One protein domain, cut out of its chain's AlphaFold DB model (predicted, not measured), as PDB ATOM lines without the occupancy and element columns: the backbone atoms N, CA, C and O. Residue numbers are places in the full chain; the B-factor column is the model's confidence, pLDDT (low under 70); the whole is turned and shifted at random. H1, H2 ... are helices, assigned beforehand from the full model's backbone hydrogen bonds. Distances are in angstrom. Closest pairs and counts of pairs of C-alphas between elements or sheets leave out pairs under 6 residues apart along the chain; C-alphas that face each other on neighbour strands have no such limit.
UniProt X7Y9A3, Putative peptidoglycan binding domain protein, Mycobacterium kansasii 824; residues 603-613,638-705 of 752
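What this domain is: This is residues 603 to 613 and 638 to 705 of the 752 residues of the protein "Putative peptidoglycan binding domain protein" of Mycobacterium kansasii 824 (UniProt X7Y9A3). Two longer helices, H2 and H3, meet at a steep angle in an elongated all-helix domain, with the last part of H2 packed on H3 and the short H1 packed on H2. H4 is a separate helix at the other end of the long axis from the stretch before H2, near H3 but joined to it by a long loop, residues 677 to 693. The printed part has 79 residues, with four named helices in the order H1, H2, H3, H4 and no named strand. The whole is compact, with a radius of gyration of the C-alphas of 13.1 A, and the C-alphas span 42 by 22 by 18 A.

Where its parts are: The printed part begins with H1, residues 603 to 606, whose first C-alpha, of Ala 603, is at (125.603, 161.247, 182.636). After the cut comes H2, residues 645 to 660, the longest helix with 16 residues, 23.2 A from first to last C-alpha; its C-alpha 645 is at (108.003, 162.406, 188.134). H3, residues 665 to 676, is 16.4 A long. H4, residues 694 to 703, is 14.3 A long and ends with C-alpha 703 at (133.884, 164.454, 206.491).

How they stand to each other: H1 touches H2, which meets it with residues 651 to 658 alone; their closest C-alphas, of Val 605 and Ser 654, are 6.2 A apart. H1 and H3 are close but not clearly touching, their closest C-alphas, of Ser 604 and Leu 665, being 7.0 A apart. H2 and H3 touch, through residues 654 to 658 of H2 and 668 to 672 of H3 alone, and their closest C-alphas, of Gly 658 and Met 668, are 5.9 A apart. They run opposite ways at a steep tilt of 56 degrees. H3 and H4 are close but not clearly touching, with the C-alphas of Thr 667 and Ile 701 closest at 7.9 A, and their lines are about perpendicular at 75 degrees. H4 is apart from H1 and from H2. Every O i to N i+4 pair is within hydrogen-bond range in H3 and H4, and 11 of 12 are in H2; H1 is too short for such a pair, and its one O i to N i+3 pair is not within range.

The domain as a whole: The two C-alphas farthest apart, of Pro 642 and Gln 695, are 41.9 A apart. Residues 614 to 637 are cut out and not printed, and C-alphas 613 and 638 are 16.0 A apart across the cut, which falls in the link from H1 to H2. The link from H2 to H3 is tight, with 4 residues, and the link from H3 to H4 is long, with 17. The mean pLDDT of the printed part is 89.9, and no printed residue is under 70.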
ATOM      1  N   ALA A 603     125.614 162.618 182.126       92.62
ATOM      2  CA  ALA A 603     125.603 161.247 182.636       92.62
ATOM      3  C   ALA A 603     126.117 161.144 184.085       92.62
ATOM      4  O   ALA A 603     125.608 160.331 184.851       92.62
ATOM      5  N   SER A 604     127.088 161.974 184.491       90.38
ATOM      6  CA  SER A 604     127.576 161.988 185.881       90.38
ATOM      7  C   SER A 604     126.556 162.564 186.870       90.38
ATOM      8  O   SER A 604     126.464 162.074 187.990       90.38
ATOM      9  N   VAL A 605     125.751 163.553 186.458       91.56
ATOM     10  CA  VAL A 605     124.679 164.123 187.299       91.56
ATOM     11  C   VAL A 605     123.452 163.211 187.319       91.56
ATOM     12  O   VAL A 605     122.864 162.993 188.374       91.56
ATOM     13  N   LEU A 606     123.102 162.611 186.179       92.94
ATOM     14  CA  LEU A 606     122.079 161.567 186.106       92.94
ATOM     15  C   LEU A 606     122.444 160.351 186.969       92.94
ATOM     16  O   LEU A 606     121.583 159.821 187.664       92.94
ATOM     17  N   GLY A 607     123.721 159.961 187.000       92.19
ATOM     18  CA  GLY A 607     124.233 158.865 187.829       92.19
ATOM     19  C   GLY A 607     124.189 159.102 189.344       92.19
ATOM     20  O   GLY A 607     124.327 158.138 190.091       92.19
ATOM     21  N   THR A 608     123.966 160.336 189.818       90.94
ATOM     22  CA  THR A 608     123.653 160.621 191.236       90.94
ATOM     23  C   THR A 608     122.155 160.805 191.487       90.94
ATOM     24  O   THR A 608     121.756 161.260 192.559       90.94
ATOM     25  N   SER A 609     121.314 160.501 190.502       93.12
ATOM     26  CA  SER A 609     119.858 160.522 190.624       93.12
ATOM     27  C   SER A 609     119.273 159.113 190.573       93.12
ATOM     28  O   SER A 609     119.927 158.152 190.179       93.12
ATOM     29  N   THR A 610     118.003 159.010 190.934       93.69
ATOM     30  CA  THR A 610     117.201 157.781 190.865       93.69
ATOM     31  C   THR A 610     116.620 157.489 189.471       93.69
ATOM     32  O   THR A 610     115.841 156.545 189.323       93.69
ATOM     33  N   ILE A 611     116.993 158.251 188.431       95.12
ATOM     34  CA  ILE A 611     116.599 157.961 187.041       95.12
ATOM     35  C   ILE A 611     117.282 156.658 186.567       95.12
ATOM     36  O   ILE A 611     118.497 156.518 186.715       95.12
ATOM     37  N   PRO A 612     116.548 155.699 185.964       93.94
ATOM     38  CA  PRO A 612     117.148 154.485 185.412       93.94
ATOM     39  C   PRO A 612     118.137 154.783 184.276       93.94
ATOM     40  O   PRO A 612     117.837 155.565 183.378       93.94
ATOM     41  N   ALA A 613     119.276 154.084 184.244       92.00
ATOM     42  CA  ALA A 613     120.316 154.286 183.225       92.00
ATOM     43  C   ALA A 613     119.820 154.124 181.770       92.00
ATOM     44  O   ALA A 613     120.337 154.778 180.871       92.00
ATOM     45  N   ASN A 638     109.757 165.659 181.933       94.44
ATOM     46  CA  ASN A 638     108.522 165.062 182.465       94.44
ATOM     47  C   ASN A 638     107.610 164.526 181.344       94.44
ATOM     48  O   ASN A 638     106.972 163.493 181.518       94.44
ATOM     49  N   ALA A 639     107.570 165.180 180.177       94.25
ATOM     50  CA  ALA A 639     106.824 164.682 179.019       94.25
ATOM     51  C   ALA A 639     107.475 163.444 178.366       94.25
ATOM     52  O   ALA A 639     106.767 162.576 177.859       94.25
ATOM     53  N   ALA A 640     108.810 163.354 178.377       93.44
ATOM     54  CA  ALA A 640     109.569 162.230 177.830       93.44
ATOM     55  C   ALA A 640     109.593 160.998 178.754       93.44
ATOM     56  O   ALA A 640     109.764 159.882 178.263       93.44
ATOM     57  N   LEU A 641     109.419 161.193 180.069       94.81
ATOM     58  CA  LEU A 641     109.498 160.165 181.113       94.81
ATOM     59  C   LEU A 641     108.198 160.069 181.950       94.81
ATOM     60  O   LEU A 641     108.226 160.324 183.158       94.81
ATOM     61  N   PRO A 642     107.050 159.708 181.343       92.00
ATOM     62  CA  PRO A 642     105.776 159.622 182.057       92.00
ATOM     63  C   PRO A 642     105.814 158.553 183.160       92.00
ATOM     64  O   PRO A 642     106.200 157.409 182.910       92.00
ATOM     65  N   GLY A 643     105.380 158.903 184.374       91.81
ATOM     66  CA  GLY A 643     105.384 158.009 185.538       91.81
ATOM     67  C   GLY A 643     106.707 157.954 186.316       91.81
ATOM     68  O   GLY A 643     106.839 157.124 187.217       91.81
ATOM     69  N   LEU A 644     107.688 158.801 185.977       94.88
ATOM     70  CA  LEU A 644     108.965 158.947 186.692       94.88
ATOM     71  C   LEU A 644     109.115 160.329 187.362       94.88
ATOM     72  O   LEU A 644     110.228 160.796 187.606       94.88
ATOM     73  N   GLU A 645     108.010 161.010 187.670       93.25
ATOM     74  CA  GLU A 645     108.003 162.406 188.134       93.25
ATOM     75  C   GLU A 645     108.818 162.598 189.428       93.25
ATOM     76  O   GLU A 645     109.512 163.605 189.586       93.25
ATOM     77  N   THR A 646     108.792 161.616 190.336       93.38
ATOM     78  CA  THR A 646     109.586 161.610 191.581       93.38
ATOM     79  C   THR A 646     111.087 161.552 191.290       93.38
ATOM     80  O   THR A 646     111.861 162.322 191.859       93.38
ATOM     81  N   GLN A 647     111.502 160.687 190.363       95.31
ATOM     82  CA  GLN A 647     112.889 160.537 189.924       95.31
ATOM     83  C   GLN A 647     113.373 161.796 189.189       95.31
ATOM     84  O   GLN A 647     114.527 162.196 189.333       95.31
ATOM     85  N   VAL A 648     112.485 162.479 188.456       94.62
ATOM     86  CA  VAL A 648     112.781 163.775 187.826       94.62
ATOM     87  C   VAL A 648     112.977 164.884 188.870       94.62
ATOM     88  O   VAL A 648     113.869 165.716 188.689       94.62
ATOM     89  N   GLN A 649     112.232 164.898 189.987       92.44
ATOM     90  CA  GLN A 649     112.519 165.829 191.096       92.44
ATOM     91  C   GLN A 649     113.860 165.521 191.777       92.44
ATOM     92  O   GLN A 649     114.630 166.438 192.058       92.44
ATOM     93  N   ASP A 650     114.177 164.244 191.994       93.62
ATOM     94  CA  ASP A 650     115.454 163.823 192.576       93.62
ATOM     95  C   ASP A 650     116.661 164.161 191.673       93.62
ATOM     96  O   ASP A 650     117.705 164.620 192.149       93.62
ATOM     97  N   PHE A 651     116.504 164.028 190.354       94.94
ATOM     98  CA  PHE A 651     117.480 164.495 189.367       94.94
ATOM     99  C   PHE A 651     117.606 166.023 189.348       94.94
ATOM    100  O   PHE A 651     118.720 166.548 189.297       94.94
ATOM    101  N   LYS A 652     116.496 166.758 189.467       94.44
ATOM    102  CA  LYS A 652     116.530 168.218 189.622       94.44
ATOM    103  C   LYS A 652     117.309 168.636 190.867       94.44
ATOM    104  O   LYS A 652     118.130 169.548 190.784       94.44
ATOM    105  N   GLN A 653     117.133 167.934 191.984       93.19
ATOM    106  CA  GLN A 653     117.944 168.140 193.181       93.19
ATOM    107  C   GLN A 653     119.430 167.838 192.923       93.19
ATOM    108  O   GLN A 653     120.275 168.626 193.343       93.19
ATOM    109  N   SER A 654     119.773 166.771 192.190       93.50
ATOM    110  CA  SER A 654     121.165 166.500 191.784       93.50
ATOM    111  C   SER A 654     121.766 167.633 190.942       93.50
ATOM    112  O   SER A 654     122.911 168.016 191.182       93.50
ATOM    113  N   VAL A 655     121.004 168.226 190.015       93.06
ATOM    114  CA  VAL A 655     121.434 169.407 189.241       93.06
ATOM    115  C   VAL A 655     121.630 170.632 190.145       93.06
ATOM    116  O   VAL A 655     122.645 171.317 190.028       93.06
ATOM    117  N   GLU A 656     120.703 170.906 191.071       91.75
ATOM    118  CA  GLU A 656     120.815 172.032 192.012       91.75
ATOM    119  C   GLU A 656     122.044 171.892 192.937       91.75
ATOM    120  O   GLU A 656     122.802 172.851 193.090       91.75
ATOM    121  N   VAL A 657     122.307 170.696 193.484       91.31
ATOM    122  CA  VAL A 657     123.529 170.406 194.265       91.31
ATOM    123  C   VAL A 657     124.780 170.542 193.390       91.31
ATOM    124  O   VAL A 657     125.751 171.186 193.794       91.31
ATOM    125  N   GLY A 658     124.755 169.984 192.176       89.62
ATOM    126  CA  GLY A 658     125.857 170.038 191.217       89.62
ATOM    127  C   GLY A 658     126.286 171.462 190.863       89.62
ATOM    128  O   GLY A 658     127.483 171.742 190.799       89.62
ATOM    129  N   LEU A 659     125.347 172.403 190.733       88.75
ATOM    130  CA  LEU A 659     125.661 173.819 190.512       88.75
ATOM    131  C   LEU A 659     126.429 174.458 191.684       88.75
ATOM    132  O   LEU A 659     127.308 175.286 191.444       88.75
ATOM    133  N   VAL A 660     126.154 174.055 192.930       88.56
ATOM    134  CA  VAL A 660     126.869 174.543 194.126       88.56
ATOM    135  C   VAL A 660     128.288 173.969 194.190       88.56
ATOM    136  O   VAL A 660     129.250 174.712 194.385       88.56
ATOM    137  N   VAL A 661     128.444 172.656 193.981       87.94
ATOM    138  CA  VAL A 661     129.737 171.951 194.120       87.94
ATOM    139  C   VAL A 661     130.540 171.843 192.813       87.94
ATOM    140  O   VAL A 661     131.504 171.081 192.740       87.94
ATOM    141  N   LYS A 662     130.157 172.596 191.769       87.56
ATOM    142  CA  LYS A 662     130.766 172.571 190.420       87.56
ATOM    143  C   LYS A 662     130.861 171.156 189.830       87.56
ATOM    144  O   LYS A 662     131.905 170.749 189.324       87.56
ATOM    145  N   ASN A 663     129.775 170.396 189.969       88.56
ATOM    146  CA  ASN A 663     129.597 169.013 189.523       88.56
ATOM    147  C   ASN A 663     130.763 168.075 189.903       88.56
ATOM    148  O   ASN A 663     131.041 167.096 189.212       88.56
ATOM    149  N   HIS A 664     131.454 168.361 191.014       88.69
ATOM    150  CA  HIS A 664     132.504 167.497 191.534       88.69
ATOM    151  C   HIS A 664     131.878 166.238 192.135       88.69
ATOM    152  O   HIS A 664     131.371 166.267 193.258       88.69
ATOM    153  N   LEU A 665     131.899 165.145 191.369       88.00
ATOM    154  CA  LEU A 665     131.134 163.927 191.647       88.00
ATOM    155  C   LEU A 665     131.245 163.423 193.105       88.00
ATOM    156  O   LEU A 665     130.190 163.223 193.703       88.00
ATOM    157  N   PRO A 666     132.435 163.313 193.743       88.88
ATOM    158  CA  PRO A 666     132.529 162.887 195.145       88.88
ATOM    159  C   PRO A 666     131.763 163.796 196.116       88.88
ATOM    160  O   PRO A 666     130.999 163.316 196.947       88.88
ATOM    161  N   THR A 667     131.919 165.120 195.992       88.56
ATOM    162  CA  THR A 667     131.211 166.088 196.848       88.56
ATOM    163  C   THR A 667     129.718 166.128 196.525       88.56
ATOM    164  O   THR A 667     128.907 166.338 197.418       88.56
ATOM    165  N   MET A 668     129.338 165.915 195.264       90.19
ATOM    166  CA  MET A 668     127.941 165.900 194.832       90.19
ATOM    167  C   MET A 668     127.186 164.703 195.417       90.19
ATOM    168  O   MET A 668     126.096 164.892 195.955       90.19
ATOM    169  N   THR A 669     127.783 163.506 195.386       90.56
ATOM    170  CA  THR A 669     127.237 162.308 196.044       90.56
ATOM    171  C   THR A 669     127.151 162.506 197.557       90.56
ATOM    172  O   THR A 669     126.071 162.369 198.115       90.56
ATOM    173  N   PHE A 670     128.231 162.957 198.208       91.62
ATOM    174  CA  PHE A 670     128.230 163.214 199.654       91.62
ATOM    175  C   PHE A 670     127.136 164.208 200.087       91.62
ATOM    176  O   PHE A 670     126.442 163.987 201.076       91.62
ATOM    177  N   MET A 671     126.943 165.301 199.341       91.00
ATOM    178  CA  MET A 671     125.904 166.292 199.650       91.00
ATOM    179  C   MET A 671     124.489 165.765 199.367       91.00
ATOM    180  O   MET A 671     123.558 166.130 200.080       91.00
ATOM    181  N   LYS A 672     124.313 164.887 198.370       91.81
ATOM    182  CA  LYS A 672     123.052 164.164 198.137       91.81
ATOM    183  C   LYS A 672     122.725 163.229 199.302       91.81
ATOM    184  O   LYS A 672     121.614 163.312 199.820       91.81
ATOM    185  N   ASP A 673     123.694 162.436 199.757       91.06
ATOM    186  CA  ASP A 673     123.549 161.557 200.924       91.06
ATOM    187  C   ASP A 673     123.203 162.371 202.179       91.06
ATOM    188  O   ASP A 673     122.321 161.989 202.944       91.06
ATOM    189  N   LYS A 674     123.829 163.544 202.360       90.62
ATOM    190  CA  LYS A 674     123.551 164.432 203.495       90.62
ATOM    191  C   LYS A 674     122.196 165.117 203.479       90.62
ATOM    192  O   LYS A 674     121.623 165.285 204.545       90.62
ATOM    193  N   ILE A 675     121.649 165.452 202.315       90.38
ATOM    194  CA  ILE A 675     120.267 165.951 202.232       90.38
ATOM    195  C   ILE A 675     119.248 164.810 202.437       90.38
ATOM    196  O   ILE A 675     118.123 165.057 202.867       90.38
ATOM    197  N   ALA A 676     119.624 163.563 202.135       87.25
ATOM    198  CA  ALA A 676     118.784 162.387 202.359       87.25
ATOM    199  C   ALA A 676     118.828 161.851 203.808       87.25
ATOM    200  O   ALA A 676     117.949 161.074 204.181       87.25
ATOM    201  N   ASP A 677     119.825 162.243 204.610       88.19
ATOM    202  CA  ASP A 677     120.054 161.808 205.995       88.19
ATOM    203  C   ASP A 677     119.144 162.566 206.990       88.19
ATOM    204  O   ASP A 677     119.420 163.723 207.313       88.19
ATOM    205  N   PRO A 678     118.090 161.940 207.561       81.69
ATOM    206  CA  PRO A 678     117.181 162.625 208.483       81.69
ATOM    207  C   PRO A 678     117.832 162.993 209.824       81.69
ATOM    208  O   PRO A 678     117.230 163.729 210.608       81.69
ATOM    209  N   ALA A 679     119.025 162.463 210.126       81.88
ATOM    210  CA  ALA A 679     119.780 162.820 211.322       81.88
ATOM    211  C   ALA A 679     120.586 164.121 211.144       81.88
ATOM    212  O   ALA A 679     120.945 164.750 212.143       81.88
ATOM    213  N   ASP A 680     120.845 164.563 209.907       79.25
ATOM    214  CA  ASP A 680     121.584 165.794 209.622       79.25
ATOM    215  C   ASP A 680     120.638 166.993 209.449       79.25
ATOM    216  O   ASP A 680     120.428 167.533 208.366       79.25
ATOM    217  N   GLY A 681     120.067 167.453 210.567       77.81
ATOM    218  CA  GLY A 681     119.104 168.564 210.599       77.81
ATOM    219  C   GLY A 681     119.624 169.933 210.121       77.81
ATOM    220  O   GLY A 681     118.916 170.928 210.277       77.81
ATOM    221  N   ARG A 682     120.846 170.019 209.573       83.25
ATOM    222  CA  ARG A 682     121.428 171.237 208.988       83.25
ATOM    223  C   ARG A 682     120.982 171.464 207.539       83.25
ATOM    224  O   ARG A 682     120.901 172.617 207.116       83.25
ATOM    225  N   VAL A 683     120.696 170.400 206.776       86.94
ATOM    226  CA  VAL A 683     120.348 170.481 205.345       86.94
ATOM    227  C   VAL A 683     119.188 169.548 204.988       86.94
ATOM    228  O   VAL A 683     119.262 168.347 205.180       86.94
ATOM    229  N   SER A 684     118.109 170.104 204.427       85.81
ATOM    230  CA  SER A 684     116.910 169.348 204.007       85.81
ATOM    231  C   SER A 684     116.606 169.463 202.509       85.81
ATOM    232  O   SER A 684     115.709 168.813 201.980       85.81
ATOM    233  N   SER A 685     117.351 170.317 201.808       87.56
ATOM    234  CA  SER A 685     117.202 170.606 200.386       87.56
ATOM    235  C   SER A 685     118.496 171.199 199.825       87.56
ATOM    236  O   SER A 685     119.310 171.755 200.566       87.56
ATOM    237  N   ALA A 686     118.663 171.190 198.499       86.00
ATOM    238  CA  ALA A 686     119.807 171.840 197.845       86.00
ATOM    239  C   ALA A 686     119.908 173.351 198.161       86.00
ATOM    240  O   ALA A 686     120.997 173.921 198.159       86.00
ATOM    241  N   ARG A 687     118.783 174.001 198.499       87.31
ATOM    242  CA  ARG A 687     118.731 175.416 198.907       87.31
ATOM    243  C   ARG A 687     119.332 175.671 200.288       87.31
ATOM    244  O   ARG A 687     119.765 176.790 200.553       87.31
ATOM    245  N   ASP A 688     119.367 174.667 201.160       89.06
ATOM    246  CA  ASP A 688     119.933 174.808 202.504       89.06
ATOM    247  C   ASP A 688     121.468 174.839 202.479       89.06
ATOM    248  O   ASP A 688     122.074 175.488 203.326       89.06
ATOM    249  N   LEU A 689     122.099 174.278 201.437       87.31
ATOM    250  CA  LEU A 689     123.548 174.382 201.207       87.31
ATOM    251  C   LEU A 689     124.035 175.842 201.140       87.31
ATOM    252  O   LEU A 689     125.158 176.146 201.540       87.31
ATOM    253  N   ALA A 690     123.186 176.764 200.673       85.75
ATOM    254  CA  ALA A 690     123.488 178.195 200.617       85.75
ATOM    255  C   ALA A 690     123.391 178.908 201.983       85.75
ATOM    256  O   ALA A 690     123.796 180.063 202.092       85.75
ATOM    257  N   LYS A 691     122.845 178.245 203.014       89.19
ATOM    258  CA  LYS A 691     122.722 178.768 204.388       89.19
ATOM    259  C   LYS A 691     123.890 178.355 205.286       89.19
ATOM    260  O   LYS A 691     124.079 178.967 206.334       89.19
ATOM    261  N   LEU A 692     124.649 177.333 204.885       88.81
ATOM    262  CA  LEU A 692     125.788 176.806 205.634       88.81
ATOM    263  C   LEU A 692     126.881 177.864 205.814       88.81
ATOM    264  O   LEU A 692     127.315 178.519 204.861       88.81
ATOM    265  N   THR A 693     127.371 177.990 207.041       91.56
ATOM    266  CA  THR A 693     128.504 178.852 207.379       91.56
ATOM    267  C   THR A 693     129.830 178.289 206.836       91.56
ATOM    268  O   THR A 693     129.936 177.093 206.551       91.56
ATOM    269  N   PRO A 694     130.899 179.107 206.730       90.06
ATOM    270  CA  PRO A 694     132.217 178.627 206.305       90.06
ATOM    271  C   PRO A 694     132.795 177.504 207.181       90.06
ATOM    272  O   PRO A 694     133.561 176.675 206.687       90.06
ATOM    273  N   GLN A 695     132.427 177.456 208.467       89.19
ATOM    274  CA  GLN A 695     132.841 176.378 209.364       89.19
ATOM    275  C   GLN A 695     132.097 175.078 209.045       89.19
ATOM    276  O   GLN A 695     132.740 174.055 208.865       89.19
ATOM    277  N   GLU A 696     130.774 175.118 208.874       90.38
ATOM    278  CA  GLU A 696     129.984 173.922 208.535       90.38
ATOM    279  C   GLU A 696     130.367 173.346 207.164       90.38
ATOM    280  O   GLU A 696     130.449 172.129 207.003       90.38
ATOM    281  N   TRP A 697     130.699 174.206 206.192       88.62
ATOM    282  CA  TRP A 697     131.312 173.775 204.932       88.62
ATOM    283  C   TRP A 697     132.662 173.079 205.145       88.62
ATOM    284  O   TRP A 697     132.930 172.064 204.502       88.62
ATOM    285  N   SER A 698     133.501 173.590 206.048       87.25
ATOM    286  CA  SER A 698     134.795 172.978 206.383       87.25
ATOM    287  C   SER A 698     134.623 171.624 207.084       87.25
ATOM    288  O   SER A 698     135.346 170.678 206.762       87.25
ATOM    289  N   ASP A 699     133.638 171.498 207.978       88.38
ATOM    290  CA  ASP A 699     133.280 170.242 208.644       88.38
ATOM    291  C   ASP A 699     132.835 169.185 207.613       88.38
ATOM    292  O   ASP A 699     133.335 168.057 207.621       88.38
ATOM    293  N   TYR A 700     131.950 169.549 206.675       89.38
ATOM    294  CA  TYR A 700     131.486 168.638 205.623       89.38
ATOM    295  C   TYR A 700     132.575 168.266 204.615       89.38
ATOM    296  O   TYR A 700     132.657 167.106 204.217       89.38
ATOM    297  N   ILE A 701     133.445 169.202 204.222       86.00
ATOM    298  CA  ILE A 701     134.602 168.893 203.367       86.00
ATOM    299  C   ILE A 701     135.536 167.901 204.073       86.00
ATOM    300  O   ILE A 701     135.985 166.938 203.451       86.00
ATOM    301  N   SER A 702     135.772 168.089 205.374       87.50
ATOM    302  CA  SER A 702     136.589 167.180 206.187       87.50
ATOM    303  C   SER A 702     135.962 165.783 206.277       87.50
ATOM    304  O   SER A 702     136.661 164.784 206.106       87.50
ATOM    305  N   ALA A 703     134.642 165.706 206.482       87.31
ATOM    306  CA  ALA A 703     133.884 164.454 206.491       87.31
ATOM    307  C   ALA A 703     133.866 163.753 205.117       87.31
ATOM    308  O   ALA A 703     133.928 162.528 205.055       87.31
ATOM    309  N   ASN A 704     133.886 164.513 204.019       89.12
ATOM    310  CA  ASN A 704     134.038 164.019 202.647       89.12
ATOM    311  C   ASN A 704     135.508 163.693 202.275       89.12
ATOM    312  O   ASN A 704     135.925 163.845 201.126       89.12
ATOM    313  N   GLY A 705     136.346 163.324 203.250       84.81
ATOM    314  CA  GLY A 705     137.749 162.953 203.026       84.81
ATOM    315  C   GLY A 705     138.629 164.070 202.446       84.81
ATOM    316  O   GLY A 705     139.652 163.778 201.832       84.81
TER     317      GLY A 705